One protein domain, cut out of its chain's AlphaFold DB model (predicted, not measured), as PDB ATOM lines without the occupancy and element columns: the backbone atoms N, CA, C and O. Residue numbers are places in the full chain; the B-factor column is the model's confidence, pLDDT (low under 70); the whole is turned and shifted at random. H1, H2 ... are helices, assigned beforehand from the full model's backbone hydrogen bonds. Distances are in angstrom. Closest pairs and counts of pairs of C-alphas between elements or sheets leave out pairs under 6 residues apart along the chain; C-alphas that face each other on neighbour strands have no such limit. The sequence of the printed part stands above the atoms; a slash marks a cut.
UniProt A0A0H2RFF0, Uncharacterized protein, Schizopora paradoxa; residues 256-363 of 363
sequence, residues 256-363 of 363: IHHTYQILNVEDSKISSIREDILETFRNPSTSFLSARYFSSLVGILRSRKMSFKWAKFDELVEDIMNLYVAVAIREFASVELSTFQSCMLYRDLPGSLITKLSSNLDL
ATOM      1  N   ILE A 256     110.897 155.767 198.618       62.31
ATOM      2  CA  ILE A 256     111.301 155.723 200.030       62.31
ATOM      3  C   ILE A 256     112.786 155.347 200.137       62.31
ATOM      4  O   ILE A 256     113.165 154.221 199.839       62.31
ATOM      5  N   HIS A 257     113.622 156.273 200.620       57.22
ATOM      6  CA  HIS A 257     115.080 156.090 200.751       57.22
ATOM      7  C   HIS A 257     115.519 154.927 201.667       57.22
ATOM      8  O   HIS A 257     116.670 154.504 201.602       57.22
ATOM      9  N   HIS A 258     114.621 154.380 202.494       57.97
ATOM     10  CA  HIS A 258     114.890 153.224 203.359       57.97
ATOM     11  C   HIS A 258     115.022 151.875 202.622       57.97
ATOM     12  O   HIS A 258     115.309 150.867 203.268       57.97
ATOM     13  N   THR A 259     114.840 151.820 201.296       57.22
ATOM     14  CA  THR A 259     114.875 150.568 200.519       57.22
ATOM     15  C   THR A 259     116.166 149.762 200.669       57.22
ATOM     16  O   THR A 259     116.072 148.540 200.692       57.22
ATOM     17  N   TYR A 260     117.335 150.396 200.838       60.62
ATOM     18  CA  TYR A 260     118.653 149.731 200.896       60.62
ATOM     19  C   TYR A 260     118.705 148.445 201.751       60.62
ATOM     20  O   TYR A 260     119.326 147.468 201.341       60.62
ATOM     21  N   GLN A 261     118.046 148.407 202.918       57.25
ATOM     22  CA  GLN A 261     118.073 147.226 203.797       57.25
ATOM     23  C   GLN A 261     117.222 146.049 203.289       57.25
ATOM     24  O   GLN A 261     117.515 144.904 203.622       57.25
ATOM     25  N   ILE A 262     116.194 146.307 202.475       63.12
ATOM     26  CA  ILE A 262     115.371 145.260 201.851       63.12
ATOM     27  C   ILE A 262     116.164 144.586 200.720       63.12
ATOM     28  O   ILE A 262     116.170 143.360 200.619       63.12
ATOM     29  N   LEU A 263     116.897 145.376 199.927       60.41
ATOM     30  CA  LEU A 263     117.568 144.917 198.703       60.41
ATOM     31  C   LEU A 263     118.697 143.910 198.971       60.41
ATOM     32  O   LEU A 263     118.811 142.910 198.264       60.41
ATOM     33  N   ASN A 264     119.467 144.091 200.050       62.88
ATOM     34  CA  ASN A 264     120.512 143.134 200.447       62.88
ATOM     35  C   ASN A 264     119.954 141.728 200.766       62.88
ATOM     36  O   ASN A 264     120.686 140.743 200.706       62.88
ATOM     37  N   VAL A 265     118.661 141.618 201.095       56.41
ATOM     38  CA  VAL A 265     117.960 140.343 201.347       56.41
ATOM     39  C   VAL A 265     117.357 139.770 200.050       56.41
ATOM     40  O   VAL A 265     116.796 138.673 200.046       56.41
ATOM     41  N   GLU A 266     117.439 140.492 198.934       67.88
ATOM     42  CA  GLU A 266     116.898 140.101 197.628       67.88
ATOM     43  C   GLU A 266     117.987 139.696 196.629       67.88
ATOM     44  O   GLU A 266     117.719 138.818 195.817       67.88
ATOM     45  N   ASP A 267     119.220 140.192 196.766       73.44
ATOM     46  CA  ASP A 267     120.399 139.789 195.974       73.44
ATOM     47  C   ASP A 267     120.521 138.267 195.751       73.44
ATOM     48  O   ASP A 267     120.629 137.804 194.616       73.44
ATOM     49  N   SER A 268     120.458 137.464 196.819       78.75
ATOM     50  CA  SER A 268     120.572 135.999 196.725       78.75
ATOM     51  C   SER A 268     119.383 135.347 196.011       78.75
ATOM     52  O   SER A 268     119.539 134.322 195.347       78.75
ATOM     53  N   LYS A 269     118.195 135.959 196.093       82.31
ATOM     54  CA  LYS A 269     116.990 135.521 195.373       82.31
ATOM     55  C   LYS A 269     117.078 135.899 193.897       82.31
ATOM     56  O   LYS A 269     116.719 135.091 193.053       82.31
ATOM     57  N   ILE A 270     117.586 137.093 193.590       83.69
ATOM     58  CA  ILE A 270     117.830 137.578 192.226       83.69
ATOM     59  C   ILE A 270     118.800 136.629 191.512       83.69
ATOM     60  O   ILE A 270     118.469 136.132 190.439       83.69
ATOM     61  N   SER A 271     119.928 136.272 192.139       83.94
ATOM     62  CA  SER A 271     120.846 135.260 191.594       83.94
ATOM     63  C   SER A 271     120.190 133.884 191.422       83.94
ATOM     64  O   SER A 271     120.404 133.244 190.399       83.94
ATOM     65  N   SER A 272     119.357 133.442 192.374       87.06
ATOM     66  CA  SER A 272     118.642 132.157 192.274       87.06
ATOM     67  C   SER A 272     117.576 132.120 191.174       87.06
ATOM     68  O   SER A 272     117.269 131.039 190.689       87.06
ATOM     69  N   ILE A 273     116.985 133.263 190.812       89.81
ATOM     70  CA  ILE A 273     115.891 133.369 189.830       89.81
ATOM     71  C   ILE A 273     116.427 133.724 188.424       89.81
ATOM     72  O   ILE A 273     115.722 133.532 187.435       89.81
ATOM     73  N   ARG A 274     117.683 134.191 188.312       89.69
ATOM     74  CA  ARG A 274     118.368 134.516 187.042       89.69
ATOM     75  C   ARG A 274     118.285 133.360 186.043       89.69
ATOM     76  O   ARG A 274     117.705 133.542 184.979       89.69
ATOM     77  N   GLU A 275     118.780 132.173 186.393       90.69
ATOM     78  CA  GLU A 275     118.763 131.030 185.464       90.69
ATOM     79  C   GLU A 275     117.352 130.523 185.150       90.69
ATOM     80  O   GLU A 275     117.077 130.243 183.985       90.69
ATOM     81  N   ASP A 276     116.434 130.495 186.126       93.88
ATOM     82  CA  ASP A 276     115.024 130.160 185.872       93.88
ATOM     83  C   ASP A 276     114.432 131.086 184.793       93.88
ATOM     84  O   ASP A 276     113.805 130.622 183.839       93.88
ATOM     85  N   ILE A 277     114.661 132.401 184.906       93.31
ATOM     86  CA  ILE A 277     114.203 133.396 183.926       93.31
ATOM     87  C   ILE A 277     114.858 133.183 182.562       93.31
ATOM     88  O   ILE A 277     114.148 133.183 181.552       93.31
ATOM     89  N   LEU A 278     116.180 132.998 182.511       90.12
ATOM     90  CA  LEU A 278     116.890 132.772 181.252       90.12
ATOM     91  C   LEU A 278     116.377 131.492 180.564       90.12
ATOM     92  O   LEU A 278     116.137 131.502 179.358       90.12
ATOM     93  N   GLU A 279     116.066 130.436 181.317       93.50
ATOM     94  CA  GLU A 279     115.428 129.225 180.790       93.50
ATOM     95  C   GLU A 279     114.012 129.493 180.244       93.50
ATOM     96  O   GLU A 279     113.664 129.016 179.161       93.50
ATOM     97  N   THR A 280     113.213 130.355 180.894       94.81
ATOM     98  CA  THR A 280     111.906 130.774 180.340       94.81
ATOM     99  C   THR A 280     111.999 131.542 179.014       94.81
ATOM    100  O   THR A 280     110.990 131.635 178.305       94.81
ATOM    101  N   PHE A 281     113.170 132.091 178.667       91.88
ATOM    102  CA  PHE A 281     113.455 132.702 177.361       91.88
ATOM    103  C   PHE A 281     114.036 131.716 176.343       91.88
ATOM    104  O   PHE A 281     113.705 131.827 175.165       91.88
ATOM    105  N   ARG A 282     114.877 130.765 176.779       89.88
ATOM    106  CA  ARG A 282     115.469 129.724 175.915       89.88
ATOM    107  C   ARG A 282     114.402 128.810 175.300       89.88
ATOM    108  O   ARG A 282     114.592 128.341 174.185       89.88
ATOM    109  N   ASN A 283     113.286 128.578 175.998       91.25
ATOM    110  CA  ASN A 283     112.163 127.783 175.500       91.25
ATOM    111  C   ASN A 283     111.234 128.604 174.563       91.25
ATOM    112  O   ASN A 283     110.527 129.500 175.046       91.25
ATOM    113  N   PRO A 284     111.130 128.271 173.256       88.81
ATOM    114  CA  PRO A 284     110.332 129.037 172.290       88.81
ATOM    115  C   PRO A 284     108.824 129.043 172.570       88.81
ATOM    116  O   PRO A 284     108.125 129.966 172.155       88.81
ATOM    117  N   SER A 285     108.291 128.048 173.293       88.88
ATOM    118  CA  SER A 285     106.862 128.026 173.628       88.88
ATOM    119  C   SER A 285     106.499 129.022 174.731       88.88
ATOM    120  O   SER A 285     105.330 129.378 174.860       88.88
ATOM    121  N   THR A 286     107.471 129.464 175.537       92.25
ATOM    122  CA  THR A 286     107.259 130.390 176.663       92.25
ATOM    123  C   THR A 286     107.930 131.749 176.478       92.25
ATOM    124  O   THR A 286     107.536 132.696 177.157       92.25
ATOM    125  N   SER A 287     108.878 131.874 175.544       91.94
ATOM    126  CA  SER A 287     109.662 133.092 175.294       91.94
ATOM    127  C   SER A 287     108.800 134.348 175.106       91.94
ATOM    128  O   SER A 287     109.141 135.401 175.642       91.94
ATOM    129  N   PHE A 288     107.642 134.248 174.438       93.31
ATOM    130  CA  PHE A 288     106.710 135.374 174.275       93.31
ATOM    131  C   PHE A 288     106.157 135.891 175.619       93.31
ATOM    132  O   PHE A 288     106.009 137.097 175.807       93.31
ATOM    133  N   LEU A 289     105.857 134.996 176.566       94.62
ATOM    134  CA  LEU A 289     105.283 135.336 177.870       94.62
ATOM    135  C   LEU A 289     106.352 135.964 178.775       94.62
ATOM    136  O   LEU A 289     106.096 136.967 179.443       94.62
ATOM    137  N   SER A 290     107.566 135.421 178.717       94.62
ATOM    138  CA  SER A 290     108.774 135.952 179.356       94.62
ATOM    139  C   SER A 290     109.114 137.349 178.828       94.62
ATOM    140  O   SER A 290     109.305 138.278 179.609       94.62
ATOM    141  N   ALA A 291     109.066 137.541 177.506       93.06
ATOM    142  CA  ALA A 291     109.249 138.836 176.857       93.06
ATOM    143  C   ALA A 291     108.203 139.868 177.299       93.06
ATOM    144  O   ALA A 291     108.551 141.016 177.577       93.06
ATOM    145  N   ARG A 292     106.925 139.479 177.423       93.25
ATOM    146  CA  ARG A 292     105.873 140.376 177.931       93.25
ATOM    147  C   ARG A 292     106.101 140.777 179.385       93.25
ATOM    148  O   ARG A 292     105.958 141.955 179.715       93.25
ATOM    149  N   TYR A 293     106.497 139.837 180.245       93.12
ATOM    150  CA  TYR A 293     106.840 140.159 181.630       93.12
ATOM    151  C   TYR A 293     108.057 141.076 181.732       93.12
ATOM    152  O   TYR A 293     108.017 142.074 182.456       93.12
ATOM    153  N   PHE A 294     109.090 140.807 180.941       92.38
ATOM    154  CA  PHE A 294     110.269 141.651 180.848       92.38
ATOM    155  C   PHE A 294     109.957 143.057 180.310       92.38
ATOM    156  O   PHE A 294     110.402 144.040 180.892       92.38
ATOM    157  N   SER A 295     109.119 143.195 179.278       90.75
ATOM    158  CA  SER A 295     108.684 144.506 178.777       90.75
ATOM    159  C   SER A 295     107.866 145.295 179.807       90.75
ATOM    160  O   SER A 295     107.936 146.524 179.821       90.75
ATOM    161  N   SER A 296     107.112 144.615 180.677       87.56
ATOM    162  CA  SER A 296     106.413 145.250 181.805       87.56
ATOM    163  C   SER A 296     107.408 145.762 182.855       87.56
ATOM    164  O   SER A 296     107.305 146.910 183.294       87.56
ATOM    165  N   LEU A 297     108.434 144.963 183.181       86.62
ATOM    166  CA  LEU A 297     109.543 145.351 184.062       86.62
ATOM    167  C   LEU A 297     110.309 146.564 183.504       86.62
ATOM    168  O   LEU A 297     110.422 147.587 184.175       86.62
ATOM    169  N   VAL A 298     110.740 146.495 182.245       86.31
ATOM    170  CA  VAL A 298     111.403 147.585 181.514       86.31
ATOM    171  C   VAL A 298     110.555 148.862 181.486       86.31
ATOM    172  O   VAL A 298     111.082 149.958 181.678       86.31
ATOM    173  N   GLY A 299     109.236 148.748 181.310       84.69
ATOM    174  CA  GLY A 299     108.320 149.888 181.356       84.69
ATOM    175  C   GLY A 299     108.279 150.592 182.720       84.69
ATOM    176  O   GLY A 299     108.234 151.824 182.774       84.69
ATOM    177  N   ILE A 300     108.361 149.829 183.818       80.38
ATOM    178  CA  ILE A 300     108.472 150.368 185.183       80.38
ATOM    179  C   ILE A 300     109.799 151.118 185.346       80.38
ATOM    180  O   ILE A 300     109.786 152.255 185.818       80.38
ATOM    181  N   LEU A 301     110.918 150.539 184.897       81.38
ATOM    182  CA  LEU A 301     112.242 151.172 184.966       81.38
ATOM    183  C   LEU A 301     112.285 152.474 184.157       81.38
ATOM    184  O   LEU A 301     112.573 153.535 184.706       81.38
ATOM    185  N   ARG A 302     111.882 152.429 182.881       81.31
ATOM    186  CA  ARG A 302     111.868 153.587 181.970       81.31
ATOM    187  C   ARG A 302     110.955 154.722 182.445       81.31
ATOM    188  O   ARG A 302     111.190 155.881 182.107       81.31
ATOM    189  N   SER A 303     109.930 154.428 183.250       77.94
ATOM    190  CA  SER A 303     109.095 155.467 183.872       77.94
ATOM    191  C   SER A 303     109.870 156.359 184.858       77.94
ATOM    192  O   SER A 303     109.411 157.457 185.187       77.94
ATOM    193  N   ARG A 304     111.051 155.920 185.322       70.12
ATOM    194  CA  ARG A 304     111.852 156.584 186.351       70.12
ATOM    195  C   ARG A 304     113.152 157.133 185.782       70.12
ATOM    196  O   ARG A 304     114.028 156.390 185.362       70.12
ATOM    197  N   LYS A 305     113.356 158.444 185.943       66.38
ATOM    198  CA  LYS A 305     114.703 159.040 185.985       66.38
ATOM    199  C   LYS A 305     115.385 158.689 187.319       66.38
ATOM    200  O   LYS A 305     115.682 159.574 188.116       66.38
ATOM    201  N   MET A 306     115.539 157.398 187.615       59.19
ATOM    202  CA  MET A 306     116.221 156.934 188.822       59.19
ATOM    203  C   MET A 306     117.734 157.021 188.601       59.19
ATOM    204  O   MET A 306     118.300 156.269 187.822       59.19
ATOM    205  N   SER A 307     118.397 157.927 189.319       59.62
ATOM    206  CA  SER A 307     119.863 158.067 189.358       59.62
ATOM    207  C   SER A 307     120.557 157.009 190.234       59.62
ATOM    208  O   SER A 307     121.720 157.157 190.607       59.62
ATOM    209  N   PHE A 308     119.829 155.960 190.612       64.00
ATOM    210  CA  PHE A 308     120.196 154.995 191.640       64.00
ATOM    211  C   PHE A 308     120.709 153.727 190.954       64.00
ATOM    212  O   PHE A 308     119.931 153.011 190.333       64.00
ATOM    213  N   LYS A 309     122.014 153.456 191.055       67.81
ATOM    214  CA  LYS A 309     122.653 152.287 190.430       67.81
ATOM    215  C   LYS A 309     122.264 151.010 191.182       67.81
ATOM    216  O   LYS A 309     122.606 150.883 192.355       67.81
ATOM    217  N   TRP A 310     121.594 150.068 190.523       72.56
ATOM    218  CA  TRP A 310     121.264 148.750 191.073       72.56
ATOM    219  C   TRP A 310     122.113 147.694 190.357       72.56
ATOM    220  O   TRP A 310     121.577 146.824 189.683       72.56
ATOM    221  N   ALA A 311     123.442 147.757 190.491       77.12
ATOM    222  CA  ALA A 311     124.383 147.098 189.573       77.12
ATOM    223  C   ALA A 311     124.058 145.629 189.205       77.12
ATOM    224  O   ALA A 311     124.172 145.272 188.040       77.12
ATOM    225  N   LYS A 312     123.599 144.796 190.154       76.69
ATOM    226  CA  LYS A 312     123.198 143.390 189.910       76.69
ATOM    227  C   LYS A 312     121.853 143.214 189.195       76.69
ATOM    228  O   LYS A 312     121.624 142.214 188.524       76.69
ATOM    229  N   PHE A 313     120.931 144.152 189.379       78.69
ATOM    230  CA  PHE A 313     119.660 144.177 188.664       78.69
ATOM    231  C   PHE A 313     119.831 144.820 187.281       78.69
ATOM    232  O   PHE A 313     119.225 144.353 186.323       78.69
ATOM    233  N   ASP A 314     120.706 145.824 187.161       82.12
ATOM    234  CA  ASP A 314     121.160 146.364 185.877       82.12
ATOM    235  C   ASP A 314     121.857 145.258 185.049       82.12
ATOM    236  O   ASP A 314     121.511 145.068 183.884       82.12
ATOM    237  N   GLU A 315     122.732 144.453 185.674       85.00
ATOM    238  CA  GLU A 315     123.332 143.229 185.105       85.00
ATOM    239  C   GLU A 315     122.257 142.225 184.652       85.00
ATOM    240  O   GLU A 315     122.248 141.838 183.486       85.00
ATOM    241  N   LEU A 316     121.297 141.863 185.517       85.00
ATOM    242  CA  LEU A 316     120.199 140.950 185.159       85.00
ATOM    243  C   LEU A 316     119.366 141.468 183.972       85.00
ATOM    244  O   LEU A 316     118.972 140.694 183.099       85.00
ATOM    245  N   VAL A 317     119.066 142.768 183.929       87.06
ATOM    246  CA  VAL A 317     118.340 143.382 182.808       87.06
ATOM    247  C   VAL A 317     119.183 143.337 181.531       87.06
ATOM    248  O   VAL A 317     118.634 143.083 180.459       87.06
ATOM    249  N   GLU A 318     120.502 143.519 181.623       87.81
ATOM    250  CA  GLU A 318     121.422 143.382 180.494       87.81
ATOM    251  C   GLU A 318     121.552 141.924 180.009       87.81
ATOM    252  O   GLU A 318     121.483 141.699 178.800       87.81
ATOM    253  N   ASP A 319     121.622 140.927 180.899       86.88
ATOM    254  CA  ASP A 319     121.570 139.501 180.530       86.88
ATOM    255  C   ASP A 319     120.289 139.171 179.768       86.88
ATOM    256  O   ASP A 319     120.332 138.554 178.704       86.88
ATOM    257  N   ILE A 320     119.139 139.592 180.310       88.88
ATOM    258  CA  ILE A 320     117.834 139.318 179.713       88.88
ATOM    259  C   ILE A 320     117.718 140.026 178.359       88.88
ATOM    260  O   ILE A 320     117.263 139.403 177.403       88.88
ATOM    261  N   MET A 321     118.184 141.277 178.229       89.75
ATOM    262  CA  MET A 321     118.280 141.957 176.930       89.75
ATOM    263  C   MET A 321     119.145 141.164 175.944       89.75
ATOM    264  O   MET A 321     118.728 140.933 174.811       89.75
ATOM    265  N   ASN A 322     120.345 140.751 176.355       88.94
ATOM    266  CA  ASN A 322     121.306 140.086 175.480       88.94
ATOM    267  C   ASN A 322     120.810 138.687 175.059       88.94
ATOM    268  O   ASN A 322     120.917 138.336 173.882       88.94
ATOM    269  N   LEU A 323     120.191 137.921 175.966       88.81
ATOM    270  CA  LEU A 323     119.546 136.647 175.639       88.81
ATOM    271  C   LEU A 323     118.315 136.848 174.749       88.81
ATOM    272  O   LEU A 323     118.156 136.121 173.774       88.81
ATOM    273  N   TYR A 324     117.458 137.831 175.033       89.56
ATOM    274  CA  TYR A 324     116.259 138.089 174.230       89.56
ATOM    275  C   TYR A 324     116.615 138.530 172.801       89.56
ATOM    276  O   TYR A 324     115.982 138.079 171.848       89.56
ATOM    277  N   VAL A 325     117.689 139.310 172.626       89.88
ATOM    278  CA  VAL A 325     118.285 139.606 171.310       89.88
ATOM    279  C   VAL A 325     118.849 138.341 170.651       89.88
ATOM    280  O   VAL A 325     118.594 138.115 169.471       89.88
ATOM    281  N   ALA A 326     119.556 137.475 171.385       89.25
ATOM    282  CA  ALA A 326     120.070 136.217 170.835       89.25
ATOM    283  C   ALA A 326     118.950 135.247 170.399       89.25
ATOM    284  O   ALA A 326     119.084 134.584 169.371       89.25
ATOM    285  N   VAL A 327     117.834 135.193 171.133       87.19
ATOM    286  CA  VAL A 327     116.626 134.436 170.761       87.19
ATOM    287  C   VAL A 327     115.952 135.064 169.537       87.19
ATOM    288  O   VAL A 327     115.636 134.341 168.598       87.19
ATOM    289  N   ALA A 328     115.814 136.393 169.481       88.56
ATOM    290  CA  ALA A 328     115.249 137.092 168.321       88.56
ATOM    291  C   ALA A 328     116.063 136.890 167.029       88.56
ATOM    292  O   ALA A 328     115.477 136.805 165.955       88.56
ATOM    293  N   ILE A 329     117.392 136.775 167.131       87.81
ATOM    294  CA  ILE A 329     118.285 136.488 165.995       87.81
ATOM    295  C   ILE A 329     118.185 135.022 165.537       87.81
ATOM    296  O   ILE A 329     118.339 134.747 164.351       87.81
ATOM    297  N   ARG A 330     117.944 134.072 166.453       87.62
ATOM    298  CA  ARG A 330     117.856 132.632 166.131       87.62
ATOM    299  C   ARG A 330     116.475 132.201 165.644       87.62
ATOM    300  O   ARG A 330     116.373 131.426 164.702       87.62
ATOM    301  N   GLU A 331     115.425 132.677 166.306       87.69
ATOM    302  CA  GLU A 331     114.043 132.232 166.124       87.69
ATOM    303  C   GLU A 331     113.092 133.435 166.133       87.69
ATOM    304  O   GLU A 331     112.218 133.561 166.998       87.69
ATOM    305  N   PHE A 332     113.258 134.336 165.161       84.62
ATOM    306  CA  PHE A 332     112.488 135.580 165.056       84.62
ATOM    307  C   PHE A 332     110.965 135.368 165.151       84.62
ATOM    308  O   PHE A 332     110.280 136.118 165.843       84.62
ATOM    309  N   ALA A 333     110.440 134.291 164.555       80.62
ATOM    310  CA  ALA A 333     109.017 133.937 164.602       80.62
ATOM    311  C   ALA A 333     108.473 133.644 166.022       80.62
ATOM    312  O   ALA A 333     107.272 133.790 166.261       80.62
ATOM    313  N   SER A 334     109.326 133.264 166.983       78.75
ATOM    314  CA  SER A 334     108.913 133.087 168.387       78.75
ATOM    315  C   SER A 334     108.669 134.430 169.097       78.75
ATOM    316  O   SER A 334     107.839 134.535 170.007       78.75
ATOM    317  N   VAL A 335     109.356 135.487 168.651       85.12
ATOM    318  CA  VAL A 335     109.427 136.788 169.315       85.12
ATOM    319  C   VAL A 335     108.271 137.696 168.891       85.12
ATOM    320  O   VAL A 335     107.971 137.868 167.715       85.12
ATOM    321  N   GLU A 336     107.605 138.337 169.857       86.12
ATOM    322  CA  GLU A 336     106.649 139.398 169.530       86.12
ATOM    323  C   GLU A 336     107.395 140.713 169.257       86.12
ATOM    324  O   GLU A 336     107.842 141.387 170.187       86.12
ATOM    325  N   LEU A 337     107.497 141.104 167.982       85.38
ATOM    326  CA  LEU A 337     108.233 142.296 167.542       85.38
ATOM    327  C   LEU A 337     107.801 143.589 168.263       85.38
ATOM    328  O   LEU A 337     108.651 144.409 168.599       85.38
ATOM    329  N   SER A 338     106.509 143.743 168.588       82.56
ATOM    330  CA  SER A 338     105.993 144.897 169.354       82.56
ATOM    331  C   SER A 338     106.638 145.018 170.747       82.56
ATOM    332  O   SER A 338     106.902 146.111 171.256       82.56
ATOM    333  N   THR A 339     106.917 143.867 171.357       86.62
ATOM    334  CA  THR A 339     107.481 143.714 172.701       86.62
ATOM    335  C   THR A 339     108.997 143.843 172.637       86.62
ATOM    336  O   THR A 339     109.584 144.547 173.453       86.62
ATOM    337  N   PHE A 340     109.616 143.286 171.594       88.06
ATOM    338  CA  PHE A 340     111.032 143.472 171.297       88.06
ATOM    339  C   PHE A 340     111.377 144.951 171.095       88.06
ATOM    340  O   PHE A 340     112.252 145.469 171.781       88.06
ATOM    341  N   GLN A 341     110.636 145.671 170.247       86.31
ATOM    342  CA  GLN A 341     110.783 147.121 170.062       86.31
ATOM    343  C   GLN A 341     110.614 147.884 171.387       86.31
ATOM    344  O   GLN A 341     111.423 148.753 171.710       86.31
ATOM    345  N   SER A 342     109.605 147.524 172.188       83.19
ATOM    346  CA  SER A 342     109.350 148.146 173.497       83.19
ATOM    347  C   SER A 342     110.499 147.943 174.495       83.19
ATOM    348  O   SER A 342     110.818 148.868 175.244       83.19
ATOM    349  N   CYS A 343     111.152 146.777 174.471       84.19
ATOM    350  CA  CYS A 343     112.356 146.481 175.251       84.19
ATOM    351  C   CYS A 343     113.602 147.190 174.702       84.19
ATOM    352  O   CYS A 343     114.363 147.770 175.470       84.19
ATOM    353  N   MET A 344     113.812 147.191 173.383       85.38
ATOM    354  CA  MET A 344     114.987 147.811 172.757       85.38
ATOM    355  C   MET A 344     115.023 149.328 172.987       85.38
ATOM    356  O   MET A 344     116.095 149.869 173.224       85.38
ATOM    357  N   LEU A 345     113.867 150.000 173.060       81.81
ATOM    358  CA  LEU A 345     113.748 151.423 173.426       81.81
ATOM    359  C   LEU A 345     114.106 151.759 174.899       81.81
ATOM    360  O   LEU A 345     113.900 152.898 175.326       81.81
ATOM    361  N   TYR A 346     114.588 150.797 175.694       74.81
ATOM    362  CA  TYR A 346     115.176 151.027 177.023       74.81
ATOM    363  C   TYR A 346     116.657 151.398 176.965       74.81
ATOM    364  O   TYR A 346     117.122 152.245 177.722       74.81
ATOM    365  N   ARG A 347     117.394 150.725 176.080       68.88
ATOM    366  CA  ARG A 347     118.833 150.881 175.892       68.88
ATOM    367  C   ARG A 347     118.983 151.912 174.777       68.88
ATOM    368  O   ARG A 347     118.474 151.676 173.685       68.88
ATOM    369  N   ASP A 348     119.650 153.038 175.035       65.94
ATOM    370  CA  ASP A 348     119.994 154.031 174.002       65.94
ATOM    371  C   ASP A 348     121.047 153.421 173.057       65.94
ATOM    372  O   ASP A 348     122.250 153.664 173.148       65.94
ATOM    373  N   LEU A 349     120.580 152.497 172.216       55.84
ATOM    374  CA  LEU A 349     121.399 151.595 171.425       55.84
ATOM    375  C   LEU A 349     122.157 152.374 170.349       55.84
ATOM    376  O   LEU A 349     121.536 153.140 169.606       55.84
ATOM    377  N   PRO A 350     123.473 152.135 170.180       54.81
ATOM    378  CA  PRO A 350     124.187 152.666 169.031       54.81
ATOM    379  C   PRO A 350     123.510 152.152 167.758       54.81
ATOM    380  O   PRO A 350     123.266 150.951 167.612       54.81
ATOM    381  N   GLY A 351     123.203 153.070 166.836       59.12
ATOM    382  CA  GLY A 351     122.347 152.795 165.676       59.12
ATOM    383  C   GLY A 351     122.805 151.618 164.808       59.12
ATOM    384  O   GLY A 351     121.970 150.972 164.187       59.12
ATOM    385  N   SER A 352     124.095 151.268 164.847       58.88
ATOM    386  CA  SER A 352     124.686 150.103 164.180       58.88
ATOM    387  C   SER A 352     124.064 148.754 164.569       58.88
ATOM    388  O   SER A 352     124.044 147.839 163.743       58.88
ATOM    389  N   LEU A 353     123.529 148.604 165.788       63.34
ATOM    390  CA  LEU A 353     122.773 147.405 166.177       63.34
ATOM    391  C   LEU A 353     121.372 147.381 165.554       63.34
ATOM    392  O   LEU A 353     120.898 146.315 165.171       63.34
ATOM    393  N   ILE A 354     120.743 148.547 165.388       63.78
ATOM    394  CA  ILE A 354     119.463 148.678 164.678       63.78
ATOM    395  C   ILE A 354     119.674 148.392 163.184       63.78
ATOM    396  O   ILE A 354     118.901 147.636 162.606       63.78
ATOM    397  N   THR A 355     120.760 148.890 162.575       67.75
ATOM    398  CA  THR A 355     121.086 148.608 161.164       67.75
ATOM    399  C   THR A 355     121.292 147.114 160.916       67.75
ATOM    400  O   THR A 355     120.719 146.582 159.973       67.75
ATOM    401  N   LYS A 356     122.046 146.423 161.790       70.62
ATOM    402  CA  LYS A 356     122.267 144.966 161.700       70.62
ATOM    403  C   LYS A 356     121.003 144.131 161.899       70.62
ATOM    404  O   LYS A 356     120.933 143.018 161.391       70.62
ATOM    405  N   LEU A 357     120.029 144.630 162.661       67.12
ATOM    406  CA  LEU A 357     118.732 143.970 162.791       67.12
ATOM    407  C   LEU A 357     117.876 144.217 161.542       67.12
ATOM    408  O   LEU A 357     117.349 143.254 161.002       67.12
ATOM    409  N   SER A 358     117.815 145.447 161.019       68.06
ATOM    410  CA  SER A 358     117.098 145.746 159.765       68.06
ATOM    411  C   SER A 358     117.626 144.913 158.589       68.06
ATOM    412  O   SER A 358     116.841 144.301 157.874       68.06
ATOM    413  N   SER A 359     118.954 144.806 158.439       73.31
ATOM    414  CA  SER A 359     119.592 144.040 157.354       73.31
ATOM    415  C   SER A 359     119.430 142.520 157.453       73.31
ATOM    416  O   SER A 359     119.800 141.820 156.520       73.31
ATOM    417  N   ASN A 360     118.940 142.006 158.585       65.12
ATOM    418  CA  ASN A 360     118.664 140.582 158.793       65.12
ATOM    419  C   ASN A 360     117.157 140.262 158.715       65.12
ATOM    420  O   ASN A 360     116.773 139.120 158.965       65.12
ATOM    421  N   LEU A 361     116.308 141.263 158.453       61.69
ATOM    422  CA  LEU A 361     114.848 141.150 158.522       61.69
ATOM    423  C   LEU A 361     114.129 141.537 157.220       61.69
ATOM    424  O   LEU A 361     112.909 141.405 157.178       61.69
ATOM    425  N   ASP A 362     114.858 142.006 156.198       57.62
ATOM    426  CA  ASP A 362     114.322 142.515 154.923       57.62
ATOM    427  C   ASP A 362     113.130 143.487 155.114       57.62
ATOM    428  O   ASP A 362     112.089 143.379 154.463       57.62
ATOM    429  N   LEU A 363     113.312 144.430 156.056       51.75
ATOM    430  CA  LEU A 363     112.375 145.495 156.466       51.75
ATOM    431  C   LEU A 363     112.717 146.862 155.853       51.75
ATOM    432  O   LEU A 363     113.902 147.258 155.967       51.75
TER     433      LEU A 363
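This is residues 256 to 363 of the 363 residues of an uncharacterized protein of Schizopora paradoxa (UniProt A0A0H2RFF0). What is the shape? The long helix H4 lies side by side with H2, H3 folds back from the end of H2 and crosses near H4, and H5 packs on H3. H1 and H6 lie at opposite ends of the long axis. What is printed? There are 108 residues with six named helices, H1 to H6 in order, and no named strand: class all helix, compact, radius of gyration of the C-alphas 15.1 A, spans 49 by 29 by 18 A.

Where is H4? H4, residues 311 to 330, runs 28.3 A from C-alpha 311 at (124.383, 147.098, 189.573). Where are the others? H2, residues 267 to 282, is 23.0 A long, and H3, residues 287 to 302, 21.7 A. H1 is residues 257 to 263, H5 337 to 344, and H6 351 to 358, ending at C-alpha 358, (117.098, 145.746, 159.765).

What touches H4? H2 does, the same way at a shallow tilt of 7 degrees; their closest C-alphas, Leu 278 and Ile 320, are 6.8 A apart. What of the rest? H3 touches H5, closest C-alphas Ser 295 and Cys 343, 5.5 A; H6 touches no helix, and H1 and H2 meet only through their link. Are the backbones in range? Every O i to N i+4 pair is within hydrogen-bond range in H3, H4, H5 and H6, 10 of 12 in H2 and 1 of 3 in H1, where 1 of 4 O i to N i+3 pairs is.

How large is it? The C-alphas farthest apart, His 258 and Asp 362, are 49.6 A apart. Is it whole and sure? The printed part has no cut and no long link; 31 residues have pLDDT under 70, among them 256 to 266.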